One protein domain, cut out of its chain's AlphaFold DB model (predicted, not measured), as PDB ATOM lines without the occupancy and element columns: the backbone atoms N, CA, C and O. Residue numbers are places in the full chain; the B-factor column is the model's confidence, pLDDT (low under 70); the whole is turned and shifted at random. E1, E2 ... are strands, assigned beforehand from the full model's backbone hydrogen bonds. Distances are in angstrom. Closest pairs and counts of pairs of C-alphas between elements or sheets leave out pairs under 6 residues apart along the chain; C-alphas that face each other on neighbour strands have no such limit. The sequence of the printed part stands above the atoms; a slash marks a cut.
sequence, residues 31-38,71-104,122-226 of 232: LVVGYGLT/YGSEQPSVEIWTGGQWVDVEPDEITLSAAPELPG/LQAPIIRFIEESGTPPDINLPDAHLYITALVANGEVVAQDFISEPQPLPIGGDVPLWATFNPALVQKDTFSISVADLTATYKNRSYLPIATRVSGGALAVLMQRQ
ATOM      1  N   LEU A  31      29.529  -3.124   3.192       96.00
ATOM      2  CA  LEU A  31      30.335  -3.029   1.976       96.00
ATOM      3  C   LEU A  31      30.620  -1.555   1.681       96.00
ATOM      4  O   LEU A  31      29.800  -0.698   2.005       96.00
ATOM      5  N   VAL A  32      31.730  -1.272   1.012       96.75
ATOM      6  CA  VAL A  32      32.005   0.024   0.384       96.75
ATOM      7  C   VAL A  32      32.187  -0.198  -1.108       96.75
ATOM      8  O   VAL A  32      32.902  -1.111  -1.506       96.75
ATOM      9  N   VAL A  33      31.536   0.633  -1.921       96.88
ATOM     10  CA  VAL A  33      31.712   0.659  -3.379       96.88
ATOM     11  C   VAL A  33      32.328   1.996  -3.776       96.88
ATOM     12  O   VAL A  33      31.778   3.049  -3.451       96.88
ATOM     13  N   GLY A  34      33.481   1.957  -4.439       95.38
ATOM     14  CA  GLY A  34      34.277   3.118  -4.814       95.38
ATOM     15  C   GLY A  34      34.194   3.451  -6.302       95.38
ATOM     16  O   GLY A  34      34.398   2.591  -7.157       95.38
ATOM     17  N   TYR A  35      33.955   4.722  -6.612       94.75
ATOM     18  CA  TYR A  35      33.897   5.266  -7.965       94.75
ATOM     19  C   TYR A  35      34.915   6.397  -8.131       94.75
ATOM     20  O   TYR A  35      34.881   7.400  -7.414       94.75
ATOM     21  N   GLY A  36      35.801   6.248  -9.115       90.81
ATOM     22  CA  GLY A  36      36.638   7.330  -9.631       90.81
ATOM     23  C   GLY A  36      36.016   7.940 -10.883       90.81
ATOM     24  O   GLY A  36      35.356   7.234 -11.646       90.81
ATOM     25  N   LEU A  37      36.236   9.233 -11.105       88.62
ATOM     26  CA  LEU A  37      35.814   9.916 -12.326       88.62
ATOM     27  C   LEU A  37      36.993  10.091 -13.276       88.62
ATOM     28  O   LEU A  37      38.130  10.280 -12.849       88.62
ATOM     29  N   THR A  38      36.687  10.055 -14.562       86.44
ATOM     30  CA  THR A  38      37.556  10.498 -15.643       86.44
ATOM     31  C   THR A  38      36.741  11.356 -16.604       86.44
ATOM     32  O   THR A  38      35.516  11.473 -16.482       86.44
ATOM     33  N   TYR A  71      33.248   7.014 -15.742       89.56
ATOM     34  CA  TYR A  71      33.916   6.374 -14.614       89.56
ATOM     35  C   TYR A  71      35.328   5.960 -15.026       89.56
ATOM     36  O   TYR A  71      35.525   5.394 -16.096       89.56
ATOM     37  N   GLY A  72      36.315   6.222 -14.166       83.88
ATOM     38  CA  GLY A  72      37.731   5.950 -14.454       83.88
ATOM     39  C   GLY A  72      38.081   4.463 -14.595       83.88
ATOM     40  O   GLY A  72      39.174   4.126 -15.036       83.88
ATOM     41  N   SER A  73      37.161   3.576 -14.221       83.38
ATOM     42  CA  SER A  73      37.245   2.132 -14.414       83.38
ATOM     43  C   SER A  73      35.866   1.606 -14.795       83.38
ATOM     44  O   SER A  73      34.857   2.075 -14.265       83.38
ATOM     45  N   GLU A  74      35.823   0.599 -15.671       79.81
ATOM     46  CA  GLU A  74      34.582  -0.117 -15.996       79.81
ATOM     47  C   GLU A  74      33.999  -0.839 -14.774       79.81
ATOM     48  O   GLU A  74      32.786  -1.017 -14.673       79.81
ATOM     49  N   GLN A  75      34.862  -1.244 -13.835       85.31
ATOM     50  CA  GLN A  75      34.469  -1.892 -12.587       85.31
ATOM     51  C   GLN A  75      34.844  -1.006 -11.392       85.31
ATOM     52  O   GLN A  75      36.018  -0.636 -11.262       85.31
ATOM     53  N   PRO A  76      33.887  -0.656 -10.515       91.62
ATOM     54  CA  PRO A  76      34.192   0.067  -9.289       91.62
ATOM     55  C   PRO A  76      35.007  -0.808  -8.333       91.62
ATOM     56  O   PRO A  76      34.929  -2.037  -8.381       91.62
ATOM     57  N   SER A  77      35.760  -0.179  -7.430       94.62
ATOM     58  CA  SER A  77      36.392  -0.914  -6.334       94.62
ATOM     59  C   SER A  77      35.337  -1.324  -5.312       94.62
ATOM     60  O   SER A  77      34.348  -0.619  -5.103       94.62
ATOM     61  N   VAL A  78      35.530  -2.472  -4.668       96.19
ATOM     62  CA  VAL A  78      34.600  -2.975  -3.657       96.19
ATOM     63  C   VAL A  78      35.388  -3.534  -2.488       96.19
ATOM     64  O   VAL A  78      36.250  -4.384  -2.676       96.19
ATOM     65  N   GLU A  79      35.032  -3.115  -1.278       96.25
ATOM     66  CA  GLU A  79      35.621  -3.622  -0.041       96.25
ATOM     67  C   GLU A  79      34.538  -4.098   0.932       96.25
ATOM     68  O   GLU A  79      33.456  -3.514   1.030       96.25
ATOM     69  N   ILE A  80      34.835  -5.143   1.704       95.12
ATOM     70  CA  ILE A  80      33.968  -5.685   2.755       95.12
ATOM     71  C   ILE A  80      34.591  -5.464   4.138       95.12
ATOM     72  O   ILE A  80      35.772  -5.725   4.366       95.12
ATOM     73  N   TRP A  81      33.783  -5.014   5.101       92.56
ATOM     74  CA  TRP A  81      34.248  -4.811   6.474       92.56
ATOM     75  C   TRP A  81      34.310  -6.125   7.250       92.56
ATOM     76  O   TRP A  81      33.280  -6.698   7.600       92.56
ATOM     77  N   THR A  82      35.495  -6.594   7.622       87.19
ATOM     78  CA  THR A  82      35.670  -7.885   8.323       87.19
ATOM     79  C   THR A  82      35.568  -7.807   9.852       87.19
ATOM     80  O   THR A  82      35.823  -8.792  10.540       87.19
ATOM     81  N   GLY A  83      35.198  -6.649  10.408       82.38
ATOM     82  CA  GLY A  83      35.179  -6.412  11.858       82.38
ATOM     83  C   GLY A  83      36.449  -5.753  12.402       82.38
ATOM     84  O   GLY A  83      36.413  -5.211  13.504       82.38
ATOM     85  N   GLY A  84      37.544  -5.758  11.634       82.56
ATOM     86  CA  GLY A  84      38.796  -5.080  11.994       82.56
ATOM     87  C   GLY A  84      39.481  -4.339  10.845       82.56
ATOM     88  O   GLY A  84      40.224  -3.398  11.101       82.56
ATOM     89  N   GLN A  85      39.220  -4.733   9.598       89.44
ATOM     90  CA  GLN A  85      39.774  -4.088   8.408       89.44
ATOM     91  C   GLN A  85      38.827  -4.215   7.212       89.44
ATOM     92  O   GLN A  85      38.003  -5.140   7.153       89.44
ATOM     93  N   TRP A  86      38.989  -3.298   6.265       92.81
ATOM     94  CA  TRP A  86      38.451  -3.409   4.916       92.81
ATOM     95  C   TRP A  86      39.293  -4.410   4.121       92.81
ATOM     96  O   TRP A  86      40.512  -4.471   4.286       92.81
ATOM     97  N   VAL A  87      38.627  -5.261   3.346       94.38
ATOM     98  CA  VAL A  87      39.264  -6.259   2.482       94.38
ATOM     99  C   VAL A  87      38.628  -6.157   1.110       94.38
ATOM    100  O   VAL A  87      37.399  -6.146   1.024       94.38
ATOM    101  N   ASP A  88      39.453  -6.115   0.070       95.88
ATOM    102  CA  ASP A  88      38.988  -6.102  -1.313       95.88
ATOM    103  C   ASP A  88      38.109  -7.324  -1.613       95.88
ATOM    104  O   ASP A  88      38.374  -8.448  -1.174       95.88
ATOM    105  N   VAL A  89      37.036  -7.086  -2.358       94.88
ATOM    106  CA  VAL A  89      36.137  -8.118  -2.869       94.88
ATOM    107  C   VAL A  89      36.469  -8.352  -4.332       94.88
ATOM    108  O   VAL A  89      36.443  -7.420  -5.133       94.88
ATOM    109  N   GLU A  90      36.743  -9.605  -4.683       91.25
ATOM    110  CA  GLU A  90      36.979  -9.978  -6.075       91.25
ATOM    111  C   GLU A  90      35.724  -9.701  -6.927       91.25
ATOM    112  O   GLU A  90      34.602  -9.977  -6.476       91.25
ATOM    113  N   PRO A  91      35.873  -9.177  -8.158       87.56
ATOM    114  CA  PRO A  91      34.733  -8.792  -8.990       87.56
ATOM    115  C   PRO A  91      33.731  -9.917  -9.289       87.56
ATOM    116  O   PRO A  91      32.571  -9.637  -9.577       87.56
ATOM    117  N   ASP A  92      34.146 -11.186  -9.232       90.12
ATOM    118  CA  ASP A  92      33.289 -12.353  -9.468       90.12
ATOM    119  C   ASP A  92      32.492 -12.800  -8.227       90.12
ATOM    120  O   ASP A  92      31.506 -13.532  -8.355       90.12
ATOM    121  N   GLU A  93      32.858 -12.339  -7.026       90.75
ATOM    122  CA  GLU A  93      32.115 -12.615  -5.792       90.75
ATOM    123  C   GLU A  93      30.943 -11.643  -5.558       90.75
ATOM    124  O   GLU A  93      30.118 -11.870  -4.657       90.75
ATOM    125  N   ILE A  94      30.862 -10.563  -6.342       93.06
ATOM    126  CA  ILE A  94      29.865  -9.506  -6.194       93.06
ATOM    127  C   ILE A  94      29.083  -9.256  -7.482       93.06
ATOM    128  O   ILE A  94      29.590  -9.307  -8.594       93.06
ATOM    129  N   THR A  95      27.800  -8.949  -7.331       94.81
ATOM    130  CA  THR A  95      26.967  -8.418  -8.412       94.81
ATOM    131  C   THR A  95      26.446  -7.051  -8.002       94.81
ATOM    132  O   THR A  95      25.743  -6.942  -6.997       94.81
ATOM    133  N   LEU A  96      26.787  -6.019  -8.769       93.94
ATOM    134  CA  LEU A  96      26.292  -4.655  -8.586       93.94
ATOM    135  C   LEU A  96      25.162  -4.366  -9.580       93.94
ATOM    136  O   LEU A  96      25.138  -4.921 -10.681       93.94
ATOM    137  N   SER A  97      24.227  -3.492  -9.207       94.06
ATOM    138  CA  SER A  97      23.341  -2.856 -10.186       94.06
ATOM    139  C   SER A  97      24.129  -1.944 -11.129       94.06
ATOM    140  O   SER A  97      25.331  -1.735 -10.958       94.06
ATOM    141  N   ALA A  98      23.437  -1.366 -12.116       89.69
ATOM    142  CA  ALA A  98      24.020  -0.324 -12.949       89.69
ATOM    143  C   ALA A  98      24.629   0.790 -12.080       89.69
ATOM    144  O   ALA A  98      24.089   1.128 -11.020       89.69
ATOM    145  N   ALA A  99      25.765   1.322 -12.533       90.81
ATOM    146  CA  ALA A  99      26.389   2.469 -11.896       90.81
ATOM    147  C   ALA A  99      25.436   3.682 -11.937       90.81
ATOM    148  O   ALA A  99      24.605   3.763 -12.848       90.81
ATOM    149  N   PRO A 100      25.546   4.609 -10.971       91.88
ATOM    150  CA  PRO A 100      24.788   5.853 -11.006       91.88
ATOM    151  C   PRO A 100      24.961   6.584 -12.342       91.88
ATOM    152  O   PRO A 100      26.037   6.579 -12.937       91.88
ATOM    153  N   GLU A 101      23.896   7.215 -12.827       92.12
ATOM    154  CA  GLU A 101      23.956   7.951 -14.086       92.12
ATOM    155  C   GLU A 101      24.781   9.231 -13.904       92.12
ATOM    156  O   GLU A 101      24.489  10.061 -13.038       92.12
ATOM    157  N   LEU A 102      25.837   9.371 -14.708       91.12
ATOM    158  CA  LEU A 102      26.611  10.604 -14.809       91.12
ATOM    159  C   LEU A 102      25.885  11.596 -15.730       91.12
ATOM    160  O   LEU A 102      25.153  11.177 -16.629       91.12
ATOM    161  N   PRO A 103      26.075  12.913 -15.537       87.94
ATOM    162  CA  PRO A 103      25.541  13.902 -16.464       87.94
ATOM    163  C   PRO A 103      26.116  13.684 -17.868       87.94
ATOM    164  O   PRO A 103      27.218  13.159 -18.039       87.94
ATOM    165  N   GLY A 104      25.347  14.107 -18.870       85.06
ATOM    166  CA  GLY A 104      25.773  14.057 -20.262       85.06
ATOM    167  C   GLY A 104      26.946  14.992 -20.565       85.06
ATOM    168  O   GLY A 104      27.566  15.584 -19.683       85.06
ATOM    169  N   LEU A 122      47.970  16.769 -15.421       47.34
ATOM    170  CA  LEU A 122      48.061  18.245 -15.465       47.34
ATOM    171  C   LEU A 122      47.051  18.894 -16.427       47.34
ATOM    172  O   LEU A 122      47.044  20.113 -16.587       47.34
ATOM    173  N   GLN A 123      46.198  18.091 -17.059       54.75
ATOM    174  CA  GLN A 123      45.243  18.554 -18.057       54.75
ATOM    175  C   GLN A 123      43.970  19.052 -17.363       54.75
ATOM    176  O   GLN A 123      43.270  18.296 -16.695       54.75
ATOM    177  N   ALA A 124      43.679  20.343 -17.505       57.12
ATOM    178  CA  ALA A 124      42.302  20.810 -17.435       57.12
ATOM    179  C   ALA A 124      41.583  20.415 -18.737       57.12
ATOM    180  O   ALA A 124      42.267  20.278 -19.750       57.12
ATOM    181  N   PRO A 125      40.249  20.266 -18.751       67.56
ATOM    182  CA  PRO A 125      39.352  20.278 -17.596       67.56
ATOM    183  C   PRO A 125      39.561  19.089 -16.646       67.56
ATOM    184  O   PRO A 125      39.846  17.977 -17.072       67.56
ATOM    185  N   ILE A 126      39.401  19.338 -15.343       76.56
ATOM    186  CA  ILE A 126      39.474  18.319 -14.288       76.56
ATOM    187  C   ILE A 126      38.057  18.038 -13.803       76.56
ATOM    188  O   ILE A 126      37.294  18.966 -13.536       76.56
ATOM    189  N   ILE A 127      37.726  16.762 -13.630       82.81
ATOM    190  CA  ILE A 127      36.486  16.332 -12.990       82.81
ATOM    191  C   ILE A 127      36.773  15.732 -11.614       82.81
ATOM    192  O   ILE A 127      37.741  14.993 -11.436       82.81
ATOM    193  N   ARG A 128      35.937  16.050 -10.623       86.75
ATOM    194  CA  ARG A 128      36.030  15.462  -9.280       86.75
ATOM    195  C   ARG A 128      34.701  15.491  -8.546       86.75
ATOM    196  O   ARG A 128      33.869  16.362  -8.788       86.75
ATOM    197  N   PHE A 129      34.538  14.578  -7.595       91.31
ATOM    198  CA  PHE A 129      33.496  14.713  -6.583       91.31
ATOM    199  C   PHE A 129      33.837  15.835  -5.593       91.31
ATOM    200  O   PHE A 129      35.008  16.089  -5.297       91.31
ATOM    201  N   ILE A 130      32.807  16.506  -5.084       90.81
ATOM    202  CA  ILE A 130      32.900  17.588  -4.105       90.81
ATOM    203  C   ILE A 130      32.734  16.981  -2.714       90.81
ATOM    204  O   ILE A 130      31.772  16.259  -2.460       90.81
ATOM    205  N   GLU A 131      33.667  17.273  -1.809       90.69
ATOM    206  CA  GLU A 131      33.535  16.876  -0.409       90.69
ATOM    207  C   GLU A 131      32.388  17.632   0.260       90.69
ATOM    208  O   GLU A 131      32.301  18.860   0.197       90.69
ATOM    209  N   GLU A 132      31.519  16.880   0.926       86.44
ATOM    210  CA  GLU A 132      30.330  17.414   1.571       86.44
ATOM    211  C   GLU A 132      30.358  17.184   3.075       86.44
ATOM    212  O   GLU A 132      30.814  16.155   3.574       86.44
ATOM    213  N   SER A 133      29.811  18.149   3.808       88.12
ATOM    214  CA  SER A 133      29.575  18.023   5.242       88.12
ATOM    215  C   SER A 133      28.142  17.570   5.498       88.12
ATOM    216  O   SER A 133      27.210  18.076   4.872       88.12
ATOM    217  N   GLY A 134      27.943  16.683   6.466       91.19
ATOM    218  CA  GLY A 134      26.630  16.127   6.754       91.19
ATOM    219  C   GLY A 134      26.589  15.376   8.075       91.19
ATOM    220  O   GLY A 134      27.532  15.406   8.864       91.19
ATOM    221  N   THR A 135      25.456  14.725   8.328       95.56
ATOM    222  CA  THR A 135      25.280  13.909   9.534       95.56
ATOM    223  C   THR A 135      25.880  12.526   9.295       95.56
ATOM    224  O   THR A 135      25.530  11.909   8.287       95.56
ATOM    225  N   PRO A 136      26.747  12.018  10.186       95.56
ATOM    226  CA  PRO A 136      27.275  10.669  10.052       95.56
ATOM    227  C   PRO A 136      26.184   9.615  10.289       95.56
ATOM    228  O   PRO A 136      25.232   9.871  11.032       95.56
ATOM    229  N   PRO A 137      26.297   8.425   9.676       94.19
ATOM    230  CA  PRO A 137      25.377   7.327   9.944       94.19
ATOM    231  C   PRO A 137      25.502   6.838  11.397       94.19
ATOM    232  O   PRO A 137      26.604   6.723  11.933       94.19
ATOM    233  N   ASP A 138      24.370   6.502  12.021       93.81
ATOM    234  CA  ASP A 138      24.321   5.902  13.363       93.81
ATOM    235  C   ASP A 138      24.636   4.398  13.295       93.81
ATOM    236  O   ASP A 138      23.752   3.539  13.294       93.81
ATOM    237  N   ILE A 139      25.921   4.082  13.124       90.31
ATOM    238  CA  ILE A 139      26.438   2.718  12.977       90.31
ATOM    239  C   ILE A 139      27.773   2.553  13.705       90.31
ATOM    240  O   ILE A 139      28.537   3.498  13.893       90.31
ATOM    241  N   ASN A 140      28.093   1.311  14.066       85.69
ATOM    242  CA  ASN A 140      29.351   0.978  14.726       85.69
ATOM    243  C   ASN A 140      30.444   0.614  13.704       85.69
ATOM    244  O   ASN A 140      30.744  -0.564  13.498       85.69
ATOM    245  N   LEU A 141      31.008   1.635  13.053       88.94
ATOM    246  CA  LEU A 141      32.215   1.543  12.226       88.94
ATOM    247  C   LEU A 141      33.265   2.551  12.729       88.94
ATOM    248  O   LEU A 141      32.896   3.692  13.018       88.94
ATOM    249  N   PRO A 142      34.562   2.186  12.814       85.44
ATOM    250  CA  PRO A 142      35.609   3.100  13.290       85.44
ATOM    251  C   PRO A 142      35.689   4.413  12.497       85.44
ATOM    252  O   PRO A 142      35.968   5.475  13.052       85.44
ATOM    253  N   ASP A 143      35.414   4.346  11.197       90.19
ATOM    254  CA  ASP A 143      35.464   5.455  10.251       90.19
ATOM    255  C   ASP A 143      34.078   6.021   9.899       90.19
ATOM    256  O   ASP A 143      33.975   6.824   8.975       90.19
ATOM    257  N   ALA A 144      33.018   5.682  10.651       91.50
ATOM    258  CA  ALA A 144      31.649   6.160  10.396       91.50
ATOM    259  C   ALA A 144      31.553   7.694  10.286       91.50
ATOM    260  O   ALA A 144      30.776   8.214   9.493       91.50
ATOM    261  N   HIS A 145      32.381   8.416  11.046       92.56
ATOM    262  CA  HIS A 145      32.447   9.880  11.060       92.56
ATOM    263  C   HIS A 145      32.933  10.511   9.743       92.56
ATOM    264  O   HIS A 145      32.764  11.712   9.560       92.56
ATOM    265  N   LEU A 146      33.552   9.729   8.853       93.81
ATOM    266  CA  LEU A 146      33.978  10.184   7.527       93.81
ATOM    267  C   LEU A 146      32.860  10.088   6.483       93.81
ATOM    268  O   LEU A 146      33.035  10.571   5.368       93.81
ATOM    269  N   TYR A 147      31.746   9.436   6.813       96.12
ATOM    270  CA  TYR A 147      30.601   9.286   5.926       96.12
ATOM    271  C   TYR A 147      29.487  10.253   6.313       96.12
ATOM    272  O   TYR A 147      29.364  10.658   7.467       96.12
ATOM    273  N   ILE A 148      28.630  10.564   5.347       96.88
ATOM    274  CA  ILE A 148      27.415  11.351   5.531       96.88
ATOM    275  C   ILE A 148      26.208  10.562   5.031       96.88
ATOM    276  O   ILE A 148      26.284   9.860   4.028       96.88
ATOM    277  N   THR A 149      25.062  10.679   5.695       96.75
ATOM    278  CA  THR A 149      23.828   9.953   5.332       96.75
ATOM    279  C   THR A 149      23.162  10.437   4.038       96.75
ATOM    280  O   THR A 149      22.106   9.932   3.659       96.75
ATOM    281  N   ALA A 150      23.759  11.403   3.337       95.06
ATOM    282  CA  ALA A 150      23.285  11.835   2.032       95.06
ATOM    283  C   ALA A 150      23.549  10.739   0.987       95.06
ATOM    284  O   ALA A 150      24.677  10.270   0.836       95.06
ATOM    285  N   LEU A 151      22.507  10.348   0.248       96.38
ATOM    286  CA  LEU A 151      22.595   9.402  -0.877       96.38
ATOM    287  C   LEU A 151      22.659  10.116  -2.233       96.38
ATOM    288  O   LEU A 151      22.299   9.559  -3.269       96.38
ATOM    289  N   VAL A 152      23.104  11.365  -2.203       95.00
ATOM    290  CA  VAL A 152      23.407  12.179  -3.372       95.00
ATOM    291  C   VAL A 152      24.865  12.575  -3.239       95.00
ATOM    292  O   VAL A 152      25.276  13.011  -2.169       95.00
ATOM    293  N   ALA A 153      25.632  12.392  -4.306       93.88
ATOM    294  CA  ALA A 153      27.000  12.874  -4.390       93.88
ATOM    295  C   ALA A 153      27.052  14.018  -5.397       93.88
ATOM    296  O   ALA A 153      26.518  13.903  -6.502       93.88
ATOM    297  N   ASN A 154      27.695  15.115  -5.018       93.38
ATOM    298  CA  ASN A 154      27.908  16.249  -5.903       93.38
ATOM    299  C   ASN A 154      29.293  16.173  -6.541       93.38
ATOM    300  O   ASN A 154      30.257  15.716  -5.926       93.38
ATOM    301  N   GLY A 155      29.389  16.608  -7.786       91.00
ATOM    302  CA  GLY A 155      30.625  16.683  -8.542       91.00
ATOM    303  C   GLY A 155      30.752  18.015  -9.255       91.00
ATOM    304  O   GLY A 155      29.794  18.779  -9.382       91.00
ATOM    305  N   GLU A 156      31.962  18.302  -9.702       86.62
ATOM    306  CA  GLU A 156      32.267  19.476 -10.502       86.62
ATOM    307  C   GLU A 156      33.200  19.130 -11.649       86.62
ATOM    308  O   GLU A 156      34.086  18.279 -11.525       86.62
ATOM    309  N   VAL A 157      33.000  19.841 -12.752       82.00
ATOM    310  CA  VAL A 157      33.973  19.966 -13.829       82.00
ATOM    311  C   VAL A 157      34.562  21.360 -13.715       82.00
ATOM    312  O   VAL A 157      33.835  22.354 -13.704       82.00
ATOM    313  N   VAL A 158      35.882  21.426 -13.586       75.38
ATOM    314  CA  VAL A 158      36.608  22.677 -13.393       75.38
ATOM    315  C   VAL A 158      37.609  22.859 -14.514       75.38
ATOM    316  O   VAL A 158      38.432  21.981 -14.781       75.38
ATOM    317  N   ALA A 159      37.567  24.031 -15.134       67.25
ATOM    318  CA  ALA A 159      38.528  24.440 -16.139       67.25
ATOM    319  C   ALA A 159      39.248  25.729 -15.783       67.25
ATOM    320  O   ALA A 159      38.930  26.424 -14.813       67.25
ATOM    321  N   GLN A 160      40.272  25.998 -16.581       60.28
ATOM    322  CA  GLN A 160      41.146  27.149 -16.447       60.28
ATOM    323  C   GLN A 160      40.742  28.211 -17.466       60.28
ATOM    324  O   GLN A 160      40.287  27.887 -18.564       60.28
ATOM    325  N   ASP A 161      40.907  29.472 -17.079       50.66
ATOM    326  CA  ASP A 161      40.720  30.596 -17.991       50.66
ATOM    327  C   ASP A 161      41.790  30.625 -19.088       50.66
ATOM    328  O   ASP A 161      42.944  30.247 -18.880       50.66
ATOM    329  N   PHE A 162      41.395  31.170 -20.236       52.50
ATOM    330  CA  PHE A 162      42.295  31.564 -21.313       52.50
ATOM    331  C   PHE A 162      43.274  32.642 -20.831       52.50
ATOM    332  O   PHE A 162      42.842  33.670 -20.299       52.50
ATOM    333  N   ILE A 163      44.574  32.476 -21.096       51.66
ATOM    334  CA  ILE A 163      45.505  33.606 -21.046       51.66
ATOM    335  C   ILE A 163      45.776  34.117 -22.458       51.66
ATOM    336  O   ILE A 163      46.459  33.501 -23.264       51.66
ATOM    337  N   SER A 164      45.228  35.296 -22.760       47.22
ATOM    338  CA  SER A 164      45.350  35.925 -24.080       47.22
ATOM    339  C   SER A 164      46.756  36.403 -24.424       47.22
ATOM    340  O   SER A 164      47.023  36.757 -25.572       47.22
ATOM    341  N   GLU A 165      47.634  36.461 -23.428       52.88
ATOM    342  CA  GLU A 165      49.016  36.888 -23.561       52.88
ATOM    343  C   GLU A 165      49.906  36.218 -22.500       52.88
ATOM    344  O   GLU A 165      49.434  35.922 -21.394       52.88
ATOM    345  N   PRO A 166      51.201  36.016 -22.802       54.91
ATOM    346  CA  PRO A 166      52.157  35.450 -21.860       54.91
ATOM    347  C   PRO A 166      52.250  36.262 -20.572       54.91
ATOM    348  O   PRO A 166      52.387  37.486 -20.618       54.91
ATOM    349  N   GLN A 167      52.275  35.592 -19.423       52.12
ATOM    350  CA  GLN A 167      52.402  36.260 -18.129       52.12
ATOM    351  C   GLN A 167      53.857  36.210 -17.625       52.12
ATOM    352  O   GLN A 167      54.504  35.159 -17.705       52.12
ATOM    353  N   PRO A 168      54.408  37.320 -17.100       54.03
ATOM    354  CA  PRO A 168      55.722  37.316 -16.461       54.03
ATOM    355  C   PRO A 168      55.688  36.496 -15.162       54.03
ATOM    356  O   PRO A 168      54.745  36.583 -14.374       54.03
ATOM    357  N   LEU A 169      56.727  35.694 -14.913       49.44
ATOM    358  CA  LEU A 169      56.808  34.866 -13.707       49.44
ATOM    359  C   LEU A 169      56.991  35.728 -12.445       49.44
ATOM    360  O   LEU A 169      57.893  36.567 -12.417       49.44
ATOM    361  N   PRO A 170      56.276  35.449 -11.338       43.22
ATOM    362  CA  PRO A 170      56.496  36.163 -10.080       43.22
ATOM    363  C   PRO A 170      57.872  35.880  -9.441       43.22
ATOM    364  O   PRO A 170      58.312  36.656  -8.598       43.22
ATOM    365  N   ILE A 171      58.558  34.783  -9.813       43.84
ATOM    366  CA  ILE A 171      59.844  34.355  -9.205       43.84
ATOM    367  C   ILE A 171      60.877  33.869 -10.261       43.84
ATOM    368  O   ILE A 171      61.972  33.440  -9.915       43.84
ATOM    369  N   GLY A 172      60.577  33.932 -11.565       44.78
ATOM    370  CA  GLY A 172      61.314  33.163 -12.588       44.78
ATOM    371  C   GLY A 172      62.055  33.945 -13.682       44.78
ATOM    372  O   GLY A 172      62.636  33.315 -14.562       44.78
ATOM    373  N   GLY A 173      62.077  35.280 -13.631       51.09
ATOM    374  CA  GLY A 173      62.803  36.127 -14.590       51.09
ATOM    375  C   GLY A 173      61.952  36.678 -15.743       51.09
ATOM    376  O   GLY A 173      60.746  36.463 -15.796       51.09
ATOM    377  N   ASP A 174      62.605  37.401 -16.662       49.84
ATOM    378  CA  ASP A 174      61.993  38.223 -17.729       49.84
ATOM    379  C   ASP A 174      61.347  37.429 -18.881       49.84
ATOM    380  O   ASP A 174      60.963  38.015 -19.892       49.84
ATOM    381  N   VAL A 175      61.261  36.100 -18.776       50.09
ATOM    382  CA  VAL A 175      60.694  35.249 -19.829       50.09
ATOM    383  C   VAL A 175      59.206  35.043 -19.547       50.09
ATOM    384  O   VAL A 175      58.865  34.383 -18.563       50.09
ATOM    385  N   PRO A 176      58.312  35.588 -20.385       47.94
ATOM    386  CA  PRO A 176      56.879  35.397 -20.224       47.94
ATOM    387  C   PRO A 176      56.496  33.946 -20.533       47.94
ATOM    388  O   PRO A 176      57.009  33.372 -21.495       47.94
ATOM    389  N   LEU A 177      55.590  33.353 -19.751       51.00
ATOM    390  CA  LEU A 177      55.095  31.994 -19.983       51.00
ATOM    391  C   LEU A 177      53.616  32.009 -20.372       51.00
ATOM    392  O   LEU A 177      52.825  32.767 -19.817       51.00
ATOM    393  N   TRP A 178      53.257  31.142 -21.321       49.16
ATOM    394  CA  TRP A 178      51.870  30.912 -21.742       49.16
ATOM    395  C   TRP A 178      51.120  29.930 -20.831       49.16
ATOM    396  O   TRP A 178      49.926  29.727 -20.983       49.16
ATOM    397  N   ALA A 179      51.811  29.308 -19.872       48.97
ATOM    398  CA  ALA A 179      51.183  28.435 -18.893       48.97
ATOM    399  C   ALA A 179      50.904  29.211 -17.604       48.97
ATOM    400  O   ALA A 179      51.810  29.791 -16.996       48.97
ATOM    401  N   THR A 180      49.662  29.167 -17.134       43.47
ATOM    402  CA  THR A 180      49.313  29.551 -15.767       43.47
ATOM    403  C   THR A 180      49.890  28.524 -14.793       43.47
ATOM    404  O   THR A 180      49.281  27.498 -14.518       43.47
ATOM    405  N   PHE A 181      51.056  28.815 -14.200       43.00
ATOM    406  CA  PHE A 181      51.614  28.031 -13.076       43.00
ATOM    407  C   PHE A 181      50.726  28.068 -11.820       43.00
ATOM    408  O   PHE A 181      50.980  27.354 -10.853       43.00
ATOM    409  N   ASN A 182      49.701  28.920 -11.828       43.28
ATOM    410  CA  ASN A 182      48.676  29.011 -10.806       43.28
ATOM    411  C   ASN A 182      47.325  29.242 -11.503       43.28
ATOM    412  O   ASN A 182      46.941  30.398 -11.700       43.28
ATOM    413  N   PRO A 183      46.649  28.186 -11.981       47.69
ATOM    414  CA  PRO A 183      45.393  28.351 -12.686       47.69
ATOM    415  C   PRO A 183      44.351  28.957 -11.758       47.69
ATOM    416  O   PRO A 183      43.982  28.368 -10.740       47.69
ATOM    417  N   ALA A 184      43.861  30.142 -12.107       46.62
ATOM    418  CA  ALA A 184      42.610  30.600 -11.539       46.62
ATOM    419  C   ALA A 184      41.520  29.647 -12.056       46.62
ATOM    420  O   ALA A 184      41.322  29.508 -13.261       46.62
ATOM    421  N   LEU A 185      40.874  28.922 -11.145       56.38
ATOM    422  CA  LEU A 185      39.723  28.079 -11.456       56.38
ATOM    423  C   LEU A 185      38.543  29.025 -11.694       56.38
ATOM    424  O   LEU A 185      37.982  29.543 -10.728       56.38
ATOM    425  N   VAL A 186      38.237  29.338 -12.953       55.97
ATOM    426  CA  VAL A 186      37.271  30.407 -13.267       55.97
ATOM    427  C   VAL A 186      35.959  29.866 -13.813       55.97
ATOM    428  O   VAL A 186      34.904  30.412 -13.489       55.97
ATOM    429  N   GLN A 187      35.985  28.754 -14.554       62.19
ATOM    430  CA  GLN A 187      34.766  28.105 -15.027       62.19
ATOM    431  C   GLN A 187      34.549  26.781 -14.304       62.19
ATOM    432  O   GLN A 187      35.385  25.875 -14.332       62.19
ATOM    433  N   LYS A 188      33.412  26.712 -13.617       72.44
ATOM    434  CA  LYS A 188      32.976  25.570 -12.829       72.44
ATOM    435  C   LYS A 188      31.543  25.262 -13.211       72.44
ATOM    436  O   LYS A 188      30.679  26.126 -13.070       72.44
ATOM    437  N   ASP A 189      31.312  24.028 -13.625       80.19
ATOM    438  CA  ASP A 189      29.972  23.462 -13.681       80.19
ATOM    439  C   ASP A 189      29.841  22.372 -12.617       80.19
ATOM    440  O   ASP A 189      30.826  21.732 -12.240       80.19
ATOM    441  N   THR A 190      28.637  22.197 -12.087       86.69
ATOM    442  CA  THR A 190      28.354  21.258 -11.001       86.69
ATOM    443  C   THR A 190      27.241  20.315 -11.382       86.69
ATOM    444  O   THR A 190      26.252  20.719 -11.989       86.69
ATOM    445  N   PHE A 191      27.353  19.081 -10.920       90.81
ATOM    446  CA  PHE A 191      26.333  18.066 -11.097       90.81
ATOM    447  C   PHE A 191      26.090  17.294  -9.816       90.81
ATOM    448  O   PHE A 191      26.899  17.306  -8.890       90.81
ATOM    449  N   SER A 192      24.975  16.579  -9.802       93.31
ATOM    450  CA  SER A 192      24.578  15.703  -8.712       93.31
ATOM    451  C   SER A 192      24.250  14.333  -9.280       93.31
ATOM    452  O   SER A 192      23.574  14.239 -10.304       93.31
ATOM    453  N   ILE A 193      24.678  13.280  -8.594       94.50
ATOM    454  CA  ILE A 193      24.277  11.905  -8.891       94.50
ATOM    455  C   ILE A 193      23.570  11.306  -7.682       94.50
ATOM    456  O   ILE A 193      23.978  11.518  -6.540       94.50
ATOM    457  N   SER A 194      22.507  10.547  -7.932       95.88
ATOM    458  CA  SER A 194      21.843   9.756  -6.897       95.88
ATOM    459  C   SER A 194      22.482   8.377  -6.823       95.88
ATOM    460  O   SER A 194      22.617   7.702  -7.840       95.88
ATOM    461  N   VAL A 195      22.819   7.931  -5.614       95.75
ATOM    462  CA  VAL A 195      23.251   6.548  -5.360       95.75
ATOM    463  C   VAL A 195      22.167   5.721  -4.676       95.75
ATOM    464  O   VAL A 195      22.423   4.576  -4.329       95.75
ATOM    465  N   ALA A 196      20.968   6.277  -4.468       95.19
ATOM    466  CA  ALA A 196      19.908   5.659  -3.669       95.19
ATOM    467  C   ALA A 196      19.425   4.301  -4.210       95.19
ATOM    468  O   ALA A 196      19.064   3.428  -3.423       95.19
ATOM    469  N   ASP A 197      19.464   4.115  -5.531       93.81
ATOM    470  CA  ASP A 197      19.024   2.886  -6.201       93.81
ATOM    471  C   ASP A 197      20.166   1.877  -6.424       93.81
ATOM    472  O   ASP A 197      19.955   0.818  -7.023       93.81
ATOM    473  N   LEU A 198      21.381   2.178  -5.944       95.69
ATOM    474  CA  LEU A 198      22.504   1.250  -6.020       95.69
ATOM    475  C   LEU A 198      22.188   0.002  -5.190       95.69
ATOM    476  O   LEU A 198      21.790   0.081  -4.030       95.69
ATOM    477  N   THR A 199      22.410  -1.178  -5.753       96.25
ATOM    478  CA  THR A 199      22.277  -2.439  -5.022       96.25
ATOM    479  C   THR A 199      23.499  -3.308  -5.252       96.25
ATOM    480  O   THR A 199      24.101  -3.293  -6.324       96.25
ATOM    481  N   ALA A 200      23.868  -4.069  -4.227       95.88
ATOM    482  CA  ALA A 200      24.978  -5.005  -4.283       95.88
ATOM    483  C   ALA A 200      24.548  -6.361  -3.728       95.88
ATOM    484  O   ALA A 200      23.859  -6.433  -2.709       95.88
ATOM    485  N   THR A 201      24.969  -7.441  -4.376       94.56
ATOM    486  CA  THR A 201      24.790  -8.809  -3.892       94.56
ATOM    487  C   THR A 201      26.149  -9.458  -3.702       94.56
ATOM    488  O   THR A 201      26.847  -9.711  -4.675       94.56
ATOM    489  N   TYR A 202      26.502  -9.760  -2.453       92.69
ATOM    490  CA  TYR A 202      27.735 -10.457  -2.084       92.69
ATOM    491  C   TYR A 202      27.384 -11.724  -1.307       92.69
ATOM    492  O   TYR A 202      26.654 -11.660  -0.313       92.69
ATOM    493  N   LYS A 203      27.859 -12.891  -1.762       89.25
ATOM    494  CA  LYS A 203      27.582 -14.200  -1.129       89.25
ATOM    495  C   LYS A 203      26.086 -14.425  -0.826       89.25
ATOM    496  O   LYS A 203      25.711 -14.821   0.280       89.25
ATOM    497  N   ASN A 204      25.222 -14.152  -1.811       87.31
ATOM    498  CA  ASN A 204      23.751 -14.236  -1.721       87.31
ATOM    499  C   ASN A 204      23.115 -13.328  -0.649       87.31
ATOM    500  O   ASN A 204      22.025 -13.611  -0.145       87.31
ATOM    501  N   ARG A 205      23.799 -12.249  -0.257       90.00
ATOM    502  CA  ARG A 205      23.278 -11.217   0.644       90.00
ATOM    503  C   ARG A 205      23.161  -9.909  -0.112       90.00
ATOM    504  O   ARG A 205      24.126  -9.491  -0.740       90.00
ATOM    505  N   SER A 206      22.002  -9.274  -0.011       93.25
ATOM    506  CA  SER A 206      21.755  -7.961  -0.600       93.25
ATOM    507  C   SER A 206      22.199  -6.850   0.346       93.25
ATOM    508  O   SER A 206      21.994  -6.942   1.559       93.25
ATOM    509  N   TYR A 207      22.770  -5.798  -0.223       96.00
ATOM    510  CA  TYR A 207      23.215  -4.593   0.462       96.00
ATOM    511  C   TYR A 207      22.600  -3.376  -0.224       96.00
ATOM    512  O   TYR A 207      22.477  -3.355  -1.451       96.00
ATOM    513  N   LEU A 208      22.227  -2.381   0.581       96.69
ATOM    514  CA  LEU A 208      21.676  -1.105   0.124       96.69
ATOM    515  C   LEU A 208      22.520   0.058   0.654       96.69
ATOM    516  O   LEU A 208      23.075  -0.063   1.749       96.69
ATOM    517  N   PRO A 209      22.616   1.168  -0.087       97.44
ATOM    518  CA  PRO A 209      23.357   2.356   0.307       97.44
ATOM    519  C   PRO A 209      22.747   2.977   1.564       97.44
ATOM    520  O   PRO A 209      21.529   3.066   1.708       97.44
ATOM    521  N   ILE A 210      23.607   3.420   2.476       97.00
ATOM    522  CA  ILE A 210      23.203   4.101   3.716       97.00
ATOM    523  C   ILE A 210      23.936   5.421   3.939       97.00
ATOM    524  O   ILE A 210      23.457   6.264   4.695       97.00
ATOM    525  N   ALA A 211      25.097   5.602   3.309       97.19
ATOM    526  CA  ALA A 211      25.894   6.808   3.433       97.19
ATOM    527  C   ALA A 211      26.879   6.937   2.265       97.19
ATOM    528  O   ALA A 211      27.200   5.955   1.593       97.19
ATOM    529  N   THR A 212      27.393   8.140   2.053       97.50
ATOM    530  CA  THR A 212      28.442   8.437   1.076       97.50
ATOM    531  C   THR A 212      29.629   9.108   1.753       97.50
ATOM    532  O   THR A 212      29.510   9.688   2.830       97.50
ATOM    533  N   ARG A 213      30.800   9.000   1.137       95.75
ATOM    534  CA  ARG A 213      32.012   9.731   1.494       95.75
ATOM    535  C   ARG A 213      32.707  10.129   0.208       95.75
ATOM    536  O   ARG A 213      32.855   9.300  -0.682       95.75
ATOM    537  N   VAL A 214      33.201  11.354   0.144       93.69
ATOM    538  CA  VAL A 214      34.131  11.773  -0.904       93.69
ATOM    539  C   VAL A 214      35.504  11.936  -0.268       93.69
ATOM    540  O   VAL A 214      35.614  12.496   0.818       93.69
ATOM    541  N   SER A 215      36.538  11.383  -0.896       84.94
ATOM    542  CA  SER A 215      37.923  11.504  -0.431       84.94
ATOM    543  C   SER A 215      38.859  11.503  -1.626       84.94
ATOM    544  O   SER A 215      38.810  10.593  -2.453       84.94
ATOM    545  N   GLY A 216      39.727  12.512  -1.724       77.00
ATOM    546  CA  GLY A 216      40.706  12.599  -2.815       77.00
ATOM    547  C   GLY A 216      40.069  12.675  -4.210       77.00
ATOM    548  O   GLY A 216      40.667  12.219  -5.177       77.00
ATOM    549  N   GLY A 217      38.846  13.208  -4.309       80.25
ATOM    550  CA  GLY A 217      38.091  13.315  -5.562       80.25
ATOM    551  C   GLY A 217      37.347  12.046  -5.994       80.25
ATOM    552  O   GLY A 217      36.651  12.093  -7.006       80.25
ATOM    553  N   ALA A 218      37.443  10.951  -5.231       89.56
ATOM    554  CA  ALA A 218      36.699   9.710  -5.451       89.56
ATOM    555  C   ALA A 218      35.484   9.604  -4.516       89.56
ATOM    556  O   ALA A 218      35.526  10.071  -3.374       89.56
ATOM    557  N   LEU A 219      34.418   8.959  -4.991       95.44
ATOM    558  CA  LEU A 219      33.207   8.673  -4.225       95.44
ATOM    559  C   LEU A 219      33.282   7.263  -3.644       95.44
ATOM    560  O   LEU A 219      33.527   6.307  -4.367       95.44
ATOM    561  N   ALA A 220      32.994   7.127  -2.359       96.50
ATOM    562  CA  ALA A 220      32.758   5.866  -1.678       96.50
ATOM    563  C   ALA A 220      31.300   5.814  -1.204       96.50
ATOM    564  O   ALA A 220      30.829   6.716  -0.510       96.50
ATOM    565  N   VAL A 221      30.589   4.747  -1.555       97.62
ATOM    566  CA  VAL A 221      29.215   4.485  -1.114       97.62
ATOM    567  C   VAL A 221      29.248   3.382  -0.070       97.62
ATOM    568  O   VAL A 221      29.584   2.238  -0.377       97.62
ATOM    569  N   LEU A 222      28.893   3.720   1.166       97.62
ATOM    570  CA  LEU A 222      28.746   2.752   2.241       97.62
ATOM    571  C   LEU A 222      27.392   2.060   2.117       97.62
ATOM    572  O   LEU A 222      26.344   2.711   2.096       97.62
ATOM    573  N   MET A 223      27.417   0.736   2.089       97.38
ATOM    574  CA  MET A 223      26.238  -0.101   1.944       97.38
ATOM    575  C   MET A 223      26.066  -1.017   3.148       97.38
ATOM    576  O   MET A 223      27.029  -1.588   3.656       97.38
ATOM    577  N   GLN A 224      24.823  -1.214   3.579       95.38
ATOM    578  CA  GLN A 224      24.463  -2.088   4.684       95.38
ATOM    579  C   GLN A 224      23.677  -3.298   4.198       95.38
ATOM    580  O   GLN A 224      22.739  -3.197   3.399       95.38
ATOM    581  N   ARG A 225      24.042  -4.457   4.744       93.38
ATOM    582  CA  ARG A 225      23.347  -5.717   4.519       93.38
ATOM    583  C   ARG A 225      21.884  -5.615   4.945       93.38
ATOM    584  O   ARG A 225      21.579  -5.261   6.081       93.38
ATOM    585  N   GLN A 226      20.991  -6.046   4.065       91.19
ATOM    586  CA  GLN A 226      19.574  -6.173   4.376       91.19
ATOM    587  C   GLN A 226      19.317  -7.365   5.299       91.19
ATOM    588  O   GLN A 226      19.919  -8.441   5.160       91.19
TER     589      GLN A 226
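Overview. This is residues 31 to 38, 71 to 104 and 122 to 226 of the 232 residues of an uncharacterized protein of Mesorhizobium sp (UniProt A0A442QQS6). A strongly twisted sheet of seven strands is folded back on itself at one end of the domain, with E3, E2, E1 and E10 facing E8 and E4 across the hinge strand E9. A smaller sheet, E5, E6 and E7, is only partly face to face with it as a loose sandwich and runs on away from it, and the long loop of residues 161 to 184 makes the far end of the longest axis. The printed part has 147 residues with no named helix and ten named strands, E1 to E10 in order along the chain; the class is all strand, though 61 residues, under half, are in named elements. The large sheet has the order E3, E2, E1, E10, E9, E8, E4 and the small one E5, E6, E7, both antiparallel. The whole is loose, with a radius of gyration of the C-alphas of 19.6 A and spans of 66 by 30 by 24 A.

Arrangement. E1, residues 31 to 35, is an inner strand of the large sheet. E2, residues 77 to 81, is its antiparallel neighbour at 159 degrees, with N 32 and O 79 2.8 A apart. E3, residues 86 to 88, is an edge strand and forms a hairpin with E2, with N 80 and O 87 at 2.8 A. The other edge strand is E4, residues 94 to 96, which is apart from E1. E5, residues 126 to 129, and E6, residues 152 to 160, form a hairpin at 161 degrees, with N 126 and O 158 at 2.9 A. E6 and E7, residues 185 to 194, form another at 159 degrees, with N 155 and O 191 at 2.8 A; E5, E6 and E7 are a meander, each strand the antiparallel neighbour of the one before. E8, residues 200 to 202, is the antiparallel neighbour of E4 at 171 degrees, with N 201 and O 95 at 2.8 A. E9, residues 205 to 215, bends by 65 degrees at residue 211, and its pairing is staggered: residues 205 to 207 pair with E8, where N 207 and O 200 are 2.8 A apart, and residues 207 to 215 with E10, residues 218 to 225, where N 220 and O 213 are 2.7 A apart. E8, E9 and E10 are a second meander. E10 is also the antiparallel neighbour of E1 at 156 degrees, with N 35 and O 219 at 2.8 A. Between the sheets, the closest C-alphas of E5 and E10 are those of Phe 129 and Ala 218, 6.0 A apart, and those of E6 and E9 are Ala 153 and Thr 212, 7.2 A apart.

Along the chain. E1 begins at C-alpha 31, (30.335, -3.029, 1.976). The longer strands are E6 with 26.6 A from first to last C-alpha, E7 with 26.0 A, E9 with 27.1 A and E10 with 22.7 A. E6 ends at C-alpha 160, (41.146, 27.149, -16.447), and E10 ends at C-alpha 225, (23.347, -5.717, 4.519).

Size, cuts and confidence. The two C-alphas farthest apart, those of Asp 174 and Asn 204, are 66.9 A apart. Residues 39 to 70 are not printed, with 5.6 A between C-alphas 38 and 71; residues 105 to 121 are not printed, with 23.2 A between C-alphas 104 and 122. The links E5 to E6 and E6 to E7 are long, and in the latter residues 167 to 168 pair with residues 176 to 177, antiparallel. The mean pLDDT of the printed part is 82.3, and the model's confidence is under 70 at residues 122 to 125 and 159 to 187.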